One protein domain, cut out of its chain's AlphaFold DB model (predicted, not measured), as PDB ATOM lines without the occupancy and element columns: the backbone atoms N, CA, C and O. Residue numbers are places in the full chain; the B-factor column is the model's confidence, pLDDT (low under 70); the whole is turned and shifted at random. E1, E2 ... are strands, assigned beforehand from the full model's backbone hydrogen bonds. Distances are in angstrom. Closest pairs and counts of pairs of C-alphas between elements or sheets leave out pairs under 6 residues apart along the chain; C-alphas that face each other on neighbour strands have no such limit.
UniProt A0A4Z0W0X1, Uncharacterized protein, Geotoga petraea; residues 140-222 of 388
ATOM      1  N   LYS A 140      23.754 -21.942  27.441       64.38
ATOM      2  CA  LYS A 140      24.410 -22.083  28.733       64.38
ATOM      3  C   LYS A 140      23.340 -22.388  29.744       64.38
ATOM      4  O   LYS A 140      22.416 -21.599  29.901       64.38
ATOM      5  N   THR A 141      23.450 -23.522  30.419       64.81
ATOM      6  CA  THR A 141      22.560 -23.823  31.538       64.81
ATOM      7  C   THR A 141      23.157 -23.325  32.841       64.81
ATOM      8  O   THR A 141      24.374 -23.242  33.014       64.81
ATOM      9  N   GLY A 142      22.281 -22.989  33.773       72.44
ATOM     10  CA  GLY A 142      22.661 -22.562  35.101       72.44
ATOM     11  C   GLY A 142      21.486 -22.655  36.052       72.44
ATOM     12  O   GLY A 142      20.450 -23.249  35.750       72.44
ATOM     13  N   TYR A 143      21.666 -22.036  37.209       80.31
ATOM     14  CA  TYR A 143      20.616 -21.900  38.196       80.31
ATOM     15  C   TYR A 143      20.556 -20.463  38.683       80.31
ATOM     16  O   TYR A 143      21.588 -19.817  38.867       80.31
ATOM     17  N   ILE A 144      19.340 -20.002  38.938       82.12
ATOM     18  CA  ILE A 144      19.061 -18.715  39.565       82.12
ATOM     19  C   ILE A 144      18.364 -18.951  40.894       82.12
ATOM     20  O   ILE A 144      17.565 -19.877  41.037       82.12
ATOM     21  N   ASN A 145      18.671 -18.113  41.880       80.06
ATOM     22  CA  ASN A 145      17.916 -18.083  43.122       80.06
ATOM     23  C   ASN A 145      16.763 -17.090  42.963       80.06
ATOM     24  O   ASN A 145      16.994 -15.889  42.839       80.06
ATOM     25  N   PHE A 146      15.534 -17.587  42.962       81.62
ATOM     26  CA  PHE A 146      14.335 -16.785  42.758       81.62
ATOM     27  C   PHE A 146      13.262 -17.179  43.777       81.62
ATOM     28  O   PHE A 146      12.916 -18.348  43.911       81.62
ATOM     29  N   LYS A 147      12.772 -16.199  44.555       81.38
ATOM     30  CA  LYS A 147      11.815 -16.393  45.669       81.38
ATOM     31  C   LYS A 147      12.232 -17.529  46.635       81.38
ATOM     32  O   LYS A 147      11.397 -18.316  47.071       81.38
ATOM     33  N   ASN A 148      13.521 -17.568  47.003       81.00
ATOM     34  CA  ASN A 148      14.162 -18.587  47.860       81.00
ATOM     35  C   ASN A 148      14.168 -20.011  47.281       81.00
ATOM     36  O   ASN A 148      14.321 -20.985  48.019       81.00
ATOM     37  N   GLU A 149      14.001 -20.141  45.970       82.19
ATOM     38  CA  GLU A 149      14.040 -21.409  45.260       82.19
ATOM     39  C   GLU A 149      15.157 -21.374  44.216       82.19
ATOM     40  O   GLU A 149      15.377 -20.368  43.543       82.19
ATOM     41  N   LEU A 150      15.865 -22.494  44.070       80.12
ATOM     42  CA  LEU A 150      16.850 -22.660  43.012       80.12
ATOM     43  C   LEU A 150      16.127 -23.152  41.753       80.12
ATOM     44  O   LEU A 150      15.629 -24.277  41.731       80.12
ATOM     45  N   ILE A 151      16.052 -22.310  40.726       80.06
ATOM     46  CA  ILE A 151      15.349 -22.600  39.472       80.06
ATOM     47  C   ILE A 151      16.369 -22.757  38.352       80.06
ATOM     48  O   ILE A 151      17.330 -21.989  38.257       80.06
ATOM     49  N   LYS A 152      16.181 -23.783  37.519       78.06
ATOM     50  CA  LYS A 152      17.028 -24.008  36.351       78.06
ATOM     51  C   LYS A 152      16.785 -22.891  35.340       78.06
ATOM     52  O   LYS A 152      15.649 -22.493  35.095       78.06
ATOM     53  N   THR A 153      17.861 -22.412  34.737       80.25
ATOM     54  CA  THR A 153      17.800 -21.453  33.639       80.25
ATOM     55  C   THR A 153      18.678 -21.897  32.481       80.25
ATOM     56  O   THR A 153      19.649 -22.638  32.666       80.25
ATOM     57  N   ALA A 154      18.341 -21.425  31.290       76.19
ATOM     58  CA  ALA A 154      19.196 -21.455  30.130       76.19
ATOM     59  C   ALA A 154      19.335 -20.043  29.553       76.19
ATOM     60  O   ALA A 154      18.376 -19.286  29.508       76.19
ATOM     61  N   LEU A 155      20.522 -19.700  29.080       75.38
ATOM     62  CA  LEU A 155      20.770 -18.537  28.240       75.38
ATOM     63  C   LEU A 155      21.117 -19.059  26.855       75.38
ATOM     64  O   LEU A 155      22.016 -19.891  26.739       75.38
ATOM     65  N   PHE A 156      20.470 -18.559  25.816       68.88
ATOM     66  CA  PHE A 156      20.798 -18.926  24.446       68.88
ATOM     67  C   PHE A 156      20.715 -17.714  23.530       68.88
ATOM     68  O   PHE A 156      20.156 -16.670  23.874       68.88
ATOM     69  N   THR A 157      21.349 -17.842  22.372       67.81
ATOM     70  CA  THR A 157      21.332 -16.816  21.339       67.81
ATOM     71  C   THR A 157      20.754 -17.392  20.065       67.81
ATOM     72  O   THR A 157      21.132 -18.485  19.656       67.81
ATOM     73  N   GLN A 158      19.891 -16.614  19.417       62.19
ATOM     74  CA  GLN A 158      19.397 -16.912  18.075       62.19
ATOM     75  C   GLN A 158      20.403 -16.478  16.999       62.19
ATOM     76  O   GLN A 158      20.099 -16.459  15.815       62.19
ATOM     77  N   ARG A 159      21.619 -16.046  17.345       61.41
ATOM     78  CA  ARG A 159      22.587 -15.632  16.326       61.41
ATOM     79  C   ARG A 159      23.264 -16.839  15.698       61.41
ATOM     80  O   ARG A 159      23.930 -17.613  16.377       61.41
ATOM     81  N   ALA A 160      23.261 -16.876  14.367       57.84
ATOM     82  CA  ALA A 160      23.994 -17.865  13.576       57.84
ATOM     83  C   ALA A 160      25.505 -17.936  13.882       57.84
ATOM     84  O   ALA A 160      26.143 -18.941  13.599       57.84
ATOM     85  N   ASP A 161      26.108 -16.845  14.375       60.06
ATOM     86  CA  ASP A 161      27.529 -16.816  14.759       60.06
ATOM     87  C   ASP A 161      27.789 -17.227  16.209       60.06
ATOM     88  O   ASP A 161      28.950 -17.363  16.591       60.06
ATOM     89  N   GLY A 162      26.751 -17.425  17.019       58.41
ATOM     90  CA  GLY A 162      26.912 -17.900  18.384       58.41
ATOM     91  C   GLY A 162      27.515 -16.929  19.379       58.41
ATOM     92  O   GLY A 162      27.969 -17.349  20.449       58.41
ATOM     93  N   ILE A 163      27.557 -15.645  19.027       67.94
ATOM     94  CA  ILE A 163      28.052 -14.592  19.905       67.94
ATOM     95  C   ILE A 163      26.929 -14.185  20.857       67.94
ATOM     96  O   ILE A 163      25.847 -13.812  20.427       67.94
ATOM     97  N   TYR A 164      27.200 -14.199  22.159       69.12
ATOM     98  CA  TYR A 164      26.265 -13.667  23.146       69.12
ATOM     99  C   TYR A 164      26.473 -12.159  23.274       69.12
ATOM    100  O   TYR A 164      27.551 -11.733  23.690       69.12
ATOM    101  N   ASN A 165      25.468 -11.361  22.912       70.19
ATOM    102  CA  ASN A 165      25.485  -9.907  23.072       70.19
ATOM    103  C   ASN A 165      24.060  -9.372  23.289       70.19
ATOM    104  O   ASN A 165      23.124  -9.813  22.622       70.19
ATOM    105  N   LEU A 166      23.927  -8.403  24.193       65.56
ATOM    106  CA  LEU A 166      22.683  -7.773  24.644       65.56
ATOM    107  C   LEU A 166      21.860  -7.058  23.557       65.56
ATOM    108  O   LEU A 166      20.716  -6.702  23.820       65.56
ATOM    109  N   ASP A 167      22.398  -6.876  22.348       61.47
ATOM    110  CA  ASP A 167      21.761  -6.178  21.220       61.47
ATOM    111  C   ASP A 167      20.564  -6.954  20.606       61.47
ATOM    112  O   ASP A 167      20.520  -7.193  19.402       61.47
ATOM    113  N   SER A 168      19.566  -7.334  21.415       58.09
ATOM    114  CA  SER A 168      18.248  -7.909  21.052       58.09
ATOM    115  C   SER A 168      18.190  -9.364  20.566       58.09
ATOM    116  O   SER A 168      17.175  -9.791  20.030       58.09
ATOM    117  N   THR A 169      19.238 -10.162  20.777       67.19
ATOM    118  CA  THR A 169      19.298 -11.548  20.247       67.19
ATOM    119  C   THR A 169      19.514 -12.626  21.310       67.19
ATOM    120  O   THR A 169      19.851 -13.770  20.985       67.19
ATOM    121  N   LEU A 170      19.375 -12.245  22.582       75.88
ATOM    122  CA  LEU A 170      19.511 -13.136  23.727       75.88
ATOM    123  C   LEU A 170      18.149 -13.485  24.292       75.88
ATOM    124  O   LEU A 170      17.346 -12.595  24.583       75.88
ATOM    125  N   SER A 171      17.969 -14.776  24.525       79.62
ATOM    126  CA  SER A 171      16.777 -15.327  25.135       79.62
ATOM    127  C   SER A 171      17.154 -16.138  26.372       79.62
ATOM    128  O   SER A 171      18.223 -16.755  26.467       79.62
ATOM    129  N   TYR A 172      16.256 -16.104  27.342       80.94
ATOM    130  CA  TYR A 172      16.397 -16.665  28.670       80.94
ATOM    131  C   TYR A 172      15.310 -17.704  28.872       80.94
ATOM    132  O   TYR A 172      14.130 -17.380  28.950       80.94
ATOM    133  N   GLY A 173      15.726 -18.953  28.984       81.56
ATOM    134  CA  GLY A 173      14.910 -20.042  29.472       81.56
ATOM    135  C   GLY A 173      14.851 -20.056  30.995       81.56
ATOM    136  O   GLY A 173      15.900 -20.029  31.641       81.56
ATOM    137  N   ILE A 174      13.665 -20.131  31.590       83.38
ATOM    138  CA  ILE A 174      13.460 -20.262  33.038       83.38
ATOM    139  C   ILE A 174      12.475 -21.407  33.284       83.38
ATOM    140  O   ILE A 174      11.332 -21.334  32.848       83.38
ATOM    141  N   ASP A 175      12.900 -22.442  34.015       79.25
ATOM    142  CA  ASP A 175      12.078 -23.612  34.373       79.25
ATOM    143  C   ASP A 175      11.024 -23.240  35.433       79.25
ATOM    144  O   ASP A 175      11.168 -23.498  36.634       79.25
ATOM    145  N   LEU A 176       9.963 -22.560  34.997       76.12
ATOM    146  CA  LEU A 176       8.883 -22.091  35.865       76.12
ATOM    147  C   LEU A 176       8.042 -23.256  36.400       76.12
ATOM    148  O   LEU A 176       7.411 -23.122  37.455       76.12
ATOM    149  N   ASN A 177       8.007 -24.383  35.685       72.31
ATOM    150  CA  ASN A 177       7.201 -25.547  36.049       72.31
ATOM    151  C   ASN A 177       7.951 -26.588  36.918       72.31
ATOM    152  O   ASN A 177       7.303 -27.433  37.540       72.31
ATOM    153  N   LYS A 178       9.281 -26.473  37.030       72.75
ATOM    154  CA  LYS A 178      10.193 -27.319  37.820       72.75
ATOM    155  C   LYS A 178      10.284 -28.778  37.370       72.75
ATOM    156  O   LYS A 178      10.511 -29.664  38.198       72.75
ATOM    157  N   ASN A 179      10.115 -29.058  36.084       67.06
ATOM    158  CA  ASN A 179      10.293 -30.406  35.539       67.06
ATOM    159  C   ASN A 179      11.762 -30.709  35.170       67.06
ATOM    160  O   ASN A 179      12.069 -31.829  34.757       67.06
ATOM    161  N   GLY A 180      12.674 -29.741  35.334       62.22
ATOM    162  CA  GLY A 180      14.095 -29.870  35.010       62.22
ATOM    163  C   GLY A 180      14.407 -29.766  33.514       62.22
ATOM    164  O   GLY A 180      15.575 -29.891  33.121       62.22
ATOM    165  N   LEU A 181      13.401 -29.527  32.680       63.00
ATOM    166  CA  LEU A 181      13.481 -29.388  31.234       63.00
ATOM    167  C   LEU A 181      13.089 -27.958  30.865       63.00
ATOM    168  O   LEU A 181      12.140 -27.410  31.399       63.00
ATOM    169  N   ILE A 182      13.838 -27.354  29.951       58.03
ATOM    170  CA  ILE A 182      13.506 -26.044  29.395       58.03
ATOM    171  C   ILE A 182      13.467 -26.243  27.892       58.03
ATOM    172  O   ILE A 182      14.456 -26.697  27.310       58.03
ATOM    173  N   ASP A 183      12.326 -25.940  27.287       59.25
ATOM    174  CA  ASP A 183      12.202 -25.934  25.837       59.25
ATOM    175  C   ASP A 183      12.824 -24.644  25.301       59.25
ATOM    176  O   ASP A 183      12.286 -23.563  25.519       59.25
ATOM    177  N   LEU A 184      13.996 -24.750  24.667       55.41
ATOM    178  CA  LEU A 184      14.803 -23.608  24.196       55.41
ATOM    179  C   LEU A 184      14.300 -23.003  22.886       55.41
ATOM    180  O   LEU A 184      15.003 -22.250  22.220       55.41
ATOM    181  N   THR A 185      13.084 -23.357  22.521       54.41
ATOM    182  CA  THR A 185      12.384 -22.858  21.358       54.41
ATOM    183  C   THR A 185      11.813 -21.463  21.672       54.41
ATOM    184  O   THR A 185      11.201 -21.290  22.732       54.41
ATOM    185  N   PRO A 186      12.040 -20.444  20.823       49.47
ATOM    186  CA  PRO A 186      11.491 -19.101  21.010       49.47
ATOM    187  C   PRO A 186       9.973 -19.105  21.234       49.47
ATOM    188  O   PRO A 186       9.273 -20.046  20.875       49.47
ATOM    189  N   ASP A 187       9.463 -18.073  21.908       50.62
ATOM    190  CA  ASP A 187       8.026 -17.880  22.172       50.62
ATOM    191  C   ASP A 187       7.333 -18.982  23.008       50.62
ATOM    192  O   ASP A 187       6.116 -18.946  23.231       50.62
ATOM    193  N   LYS A 188       8.087 -19.943  23.563       59.31
ATOM    194  CA  LYS A 188       7.573 -20.886  24.570       59.31
ATOM    195  C   LYS A 188       7.391 -20.203  25.925       59.31
ATOM    196  O   LYS A 188       8.086 -19.255  26.271       59.31
ATOM    197  N   LYS A 189       6.496 -20.753  26.756       63.25
ATOM    198  CA  LYS A 189       6.122 -20.238  28.095       63.25
ATOM    199  C   LYS A 189       7.292 -20.000  29.049       63.25
ATOM    200  O   LYS A 189       7.120 -19.287  30.034       63.25
ATOM    201  N   GLU A 190       8.426 -20.635  28.802       71.88
ATOM    202  CA  GLU A 190       9.616 -20.557  29.644       71.88
ATOM    203  C   GLU A 190      10.725 -19.721  29.016       71.88
ATOM    204  O   GLU A 190      11.765 -19.575  29.646       71.88
ATOM    205  N   ILE A 191      10.511 -19.164  27.819       73.75
ATOM    206  CA  ILE A 191      11.482 -18.345  27.103       73.75
ATOM    207  C   ILE A 191      11.086 -16.876  27.159       73.75
ATOM    208  O   ILE A 191       9.958 -16.497  26.857       73.75
ATOM    209  N   PHE A 192      12.054 -16.047  27.529       78.62
ATOM    210  CA  PHE A 192      11.891 -14.616  27.724       78.62
ATOM    211  C   PHE A 192      13.057 -13.877  27.087       78.62
ATOM    212  O   PHE A 192      14.197 -14.325  27.166       78.62
ATOM    213  N   ASN A 193      12.803 -12.723  26.494       79.44
ATOM    214  CA  ASN A 193      13.838 -11.776  26.111       79.44
ATOM    215  C   ASN A 193      14.105 -10.786  27.252       79.44
ATOM    216  O   ASN A 193      13.468 -10.804  28.309       79.44
ATOM    217  N   TYR A 194      15.083  -9.910  27.045       76.88
ATOM    218  CA  TYR A 194      15.314  -8.787  27.949       76.88
ATOM    219  C   TYR A 194      14.054  -7.908  28.062       76.88
ATOM    220  O   TYR A 194      13.390  -7.665  27.058       76.88
ATOM    221  N   ASP A 195      13.738  -7.446  29.278       75.19
ATOM    222  CA  ASP A 195      12.529  -6.685  29.636       75.19
ATOM    223  C   ASP A 195      11.181  -7.420  29.500       75.19
ATOM    224  O   ASP A 195      10.143  -6.845  29.861       75.19
ATOM    225  N   ASP A 196      11.161  -8.684  29.061       78.06
ATOM    226  CA  ASP A 196       9.914  -9.444  28.990       78.06
ATOM    227  C   ASP A 196       9.330  -9.676  30.385       78.06
ATOM    228  O   ASP A 196      10.026  -9.995  31.356       78.06
ATOM    229  N   VAL A 197       8.010  -9.502  30.472       80.56
ATOM    230  CA  VAL A 197       7.246  -9.670  31.706       80.56
ATOM    231  C   VAL A 197       6.578 -11.033  31.701       80.56
ATOM    232  O   VAL A 197       5.769 -11.334  30.823       80.56
ATOM    233  N   PHE A 198       6.841 -11.827  32.731       77.62
ATOM    234  CA  PHE A 198       6.258 -13.146  32.917       77.62
ATOM    235  C   PHE A 198       5.568 -13.279  34.268       77.62
ATOM    236  O   PHE A 198       5.823 -12.537  35.213       77.62
ATOM    237  N   LYS A 199       4.647 -14.240  34.359       75.38
ATOM    238  CA  LYS A 199       3.904 -14.524  35.586       75.38
ATOM    239  C   LYS A 199       4.478 -15.763  36.251       75.38
ATOM    240  O   LYS A 199       4.583 -16.811  35.615       75.38
ATOM    241  N   TYR A 200       4.755 -15.665  37.543       76.62
ATOM    242  CA  TYR A 200       5.094 -16.811  38.372       76.62
ATOM    243  C   TYR A 200       4.194 -16.829  39.605       76.62
ATOM    244  O   TYR A 200       4.114 -15.854  40.351       76.62
ATOM    245  N   LYS A 201       3.470 -17.936  39.807       75.81
ATOM    246  CA  LYS A 201       2.378 -18.027  40.791       75.81
ATOM    247  C   LYS A 201       1.364 -16.889  40.558       75.81
ATOM    248  O   LYS A 201       0.723 -16.877  39.511       75.81
ATOM    249  N   ASN A 202       1.228 -15.941  41.487       75.50
ATOM    250  CA  ASN A 202       0.256 -14.841  41.415       75.50
ATOM    251  C   ASN A 202       0.890 -13.460  41.180       75.50
ATOM    252  O   ASN A 202       0.180 -12.462  41.221       75.50
ATOM    253  N   GLU A 203       2.194 -13.405  40.922       82.75
ATOM    254  CA  GLU A 203       2.967 -12.165  40.807       82.75
ATOM    255  C   GLU A 203       3.601 -12.063  39.409       82.75
ATOM    256  O   GLU A 203       3.788 -13.076  38.720       82.75
ATOM    257  N   PHE A 204       3.915 -10.838  38.984       84.88
ATOM    258  CA  PHE A 204       4.564 -10.559  37.703       84.88
ATOM    259  C   PHE A 204       6.026 -10.182  37.914       84.88
ATOM    260  O   PHE A 204       6.376  -9.496  38.874       84.88
ATOM    261  N   PHE A 205       6.877 -10.622  36.995       86.56
ATOM    262  CA  PHE A 205       8.322 -10.465  37.068       86.56
ATOM    263  C   PHE A 205       8.898 -10.100  35.711       86.56
ATOM    264  O   PHE A 205       8.305 -10.428  34.689       86.56
ATOM    265  N   SER A 206      10.063  -9.464  35.698       87.81
ATOM    266  CA  SER A 206      10.823  -9.220  34.474       87.81
ATOM    267  C   SER A 206      12.317  -9.439  34.677       87.81
ATOM    268  O   SER A 206      12.840  -9.285  35.787       87.81
ATOM    269  N   ILE A 207      12.996  -9.776  33.584       86.56
ATOM    270  CA  ILE A 207      14.452  -9.932  33.530       86.56
ATOM    271  C   ILE A 207      15.092  -8.547  33.406       86.56
ATOM    272  O   ILE A 207      14.805  -7.817  32.464       86.56
ATOM    273  N   ASN A 208      15.951  -8.191  34.361       82.69
ATOM    274  CA  ASN A 208      16.622  -6.894  34.474       82.69
ATOM    275  C   ASN A 208      18.113  -7.066  34.808       82.69
ATOM    276  O   ASN A 208      18.575  -8.174  35.082       82.69
ATOM    277  N   ASN A 209      18.855  -5.951  34.844       82.44
ATOM    278  CA  ASN A 209      20.254  -5.889  35.301       82.44
ATOM    279  C   ASN A 209      21.157  -6.924  34.615       82.44
ATOM    280  O   ASN A 209      21.984  -7.586  35.240       82.44
ATOM    281  N   VAL A 210      20.954  -7.075  33.309       80.94
ATOM    282  CA  VAL A 210      21.675  -8.032  32.482       80.94
ATOM    283  C   VAL A 210      23.073  -7.498  32.156       80.94
ATOM    284  O   VAL A 210      23.215  -6.333  31.784       80.94
ATOM    285  N   ASP A 211      24.114  -8.330  32.274       80.38
ATOM    286  CA  ASP A 211      25.460  -7.962  31.810       80.38
ATOM    287  C   ASP A 211      25.582  -7.971  30.275       80.38
ATOM    288  O   ASP A 211      24.762  -8.542  29.563       80.38
ATOM    289  N   ASN A 212      26.662  -7.397  29.740       74.19
ATOM    290  CA  ASN A 212      26.903  -7.294  28.290       74.19
ATOM    291  C   ASN A 212      26.808  -8.623  27.511       74.19
ATOM    292  O   ASN A 212      26.648  -8.607  26.293       74.19
ATOM    293  N   PHE A 213      26.919  -9.764  28.193       69.75
ATOM    294  CA  PHE A 213      26.920 -11.093  27.585       69.75
ATOM    295  C   PHE A 213      25.700 -11.944  27.976       69.75
ATOM    296  O   PHE A 213      25.687 -13.133  27.653       69.75
ATOM    297  N   GLY A 214      24.717 -11.389  28.692       68.38
ATOM    298  CA  GLY A 214      23.541 -12.103  29.201       68.38
ATOM    299  C   GLY A 214      23.794 -13.117  30.317       68.38
ATOM    300  O   GLY A 214      22.890 -13.858  30.694       68.38
ATOM    301  N   ARG A 215      25.022 -13.228  30.828       72.81
ATOM    302  CA  ARG A 215      25.434 -14.317  31.735       72.81
ATOM    303  C   ARG A 215      24.937 -14.113  33.152       72.81
ATOM    304  O   ARG A 215      24.723 -15.088  33.869       72.81
ATOM    305  N   THR A 216      24.797 -12.860  33.558       78.00
ATOM    306  CA  THR A 216      24.233 -12.485  34.851       78.00
ATOM    307  C   THR A 216      23.035 -11.597  34.612       78.00
ATOM    308  O   THR A 216      23.129 -10.655  33.828       78.00
ATOM    309  N   TYR A 217      21.937 -11.894  35.292       83.19
ATOM    310  CA  TYR A 217      20.708 -11.120  35.252       83.19
ATOM    311  C   TYR A 217      19.950 -11.287  36.569       83.19
ATOM    312  O   TYR A 217      20.184 -12.236  37.323       83.19
ATOM    313  N   GLU A 218      19.024 -10.374  36.830       83.94
ATOM    314  CA  GLU A 218      18.138 -10.405  37.988       83.94
ATOM    315  C   GLU A 218      16.684 -10.550  37.545       83.94
ATOM    316  O   GLU A 218      16.262  -9.979  36.541       83.94
ATOM    317  N   ILE A 219      15.900 -11.292  38.323       87.56
ATOM    318  CA  ILE A 219      14.446 -11.336  38.172       87.56
ATOM    319  C   ILE A 219      13.847 -10.412  39.223       87.56
ATOM    320  O   ILE A 219      13.993 -10.656  40.422       87.56
ATOM    321  N   ILE A 220      13.157  -9.370  38.767       88.44
ATOM    322  CA  ILE A 220      12.582  -8.342  39.638       88.44
ATOM    323  C   ILE A 220      11.065  -8.371  39.503       88.44
ATOM    324  O   ILE A 220      10.531  -8.518  38.406       88.44
ATOM    325  N   GLU A 221      10.367  -8.249  40.629       88.62
ATOM    326  CA  GLU A 221       8.913  -8.098  40.658       88.62
ATOM    327  C   GLU A 221       8.497  -6.788  39.981       88.62
ATOM    328  O   GLU A 221       9.132  -5.747  40.162       88.62
ATOM    329  N   THR A 222       7.435  -6.832  39.184       86.00
ATOM    330  CA  THR A 222       6.980  -5.687  38.396       86.00
ATOM    331  C   THR A 222       5.466  -5.551  38.432       86.00
ATOM    332  O   THR A 222       4.737  -6.530  38.529       86.00
TER     333      THR A 222
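AT A GLANCE: This is residues 140 to 222 of the 388 residues of an uncharacterized protein of Geotoga petraea (UniProt A0A4Z0W0X1). Seven strands make a small, loosely formed barrel, not fully closed: E1 to E4 form one curved wall and E5 to E7 the other, with a gap in the pairing at E4 to E5 and at E7 to E1. A long loop, residues 158 to 169, lies at one end. The printed part has 83 residues, with two antiparallel sheets, E1 E2 E3 E4 and E5 E6 E7, each a meander, every strand the antiparallel neighbour of the one before. The class is all strand, with 38 residues in named elements, under half. It is compact, radius of gyration of the C-alphas 12.0 A, and only just elongated, spanning 37 by 24 by 20 A.

HOW THE PARTS SIT: E1, residues 140 to 146, and E2, residues 149 to 157, form a hairpin, with N 142 and O 153 2.9 A apart. E3, residues 170 to 174, pairs with E2 through N 154 and O 173, 2.8 A. E4, residues 191 to 193, pairs with E3 through N 172 and O 192, 2.7 A. E5, residues 197 to 200, and E6, residues 203 to 208, form a hairpin with N 198 and O 205 2.8 A apart. E7, residues 218 to 221, pairs with E6 through N 208 and O 218, 2.8 A. Between the sheets, the closest C-alphas of E1 and E7 are those of Phe 146 and Ile 219, 7.1 A.

IN THESE COORDINATES: E1 begins at C-alpha 140 (24.410, -22.083, 28.733) and is 18.1 A long. E2 measures 25.4 A, E6 15.9 A and E3 13.2 A. E7 ends at C-alpha 221 (8.913, -8.098, 40.658).

THE WHOLE: The C-alphas farthest apart, those of Asp 161 and Asn 202, are 38.2 A apart. The printed part has no cut; the links E2 to E3 and E3 to E4 are long. Mean pLDDT of the printed part is 73.6, and 28 residues are under 70, among them 156 to 164 and 179 to 189.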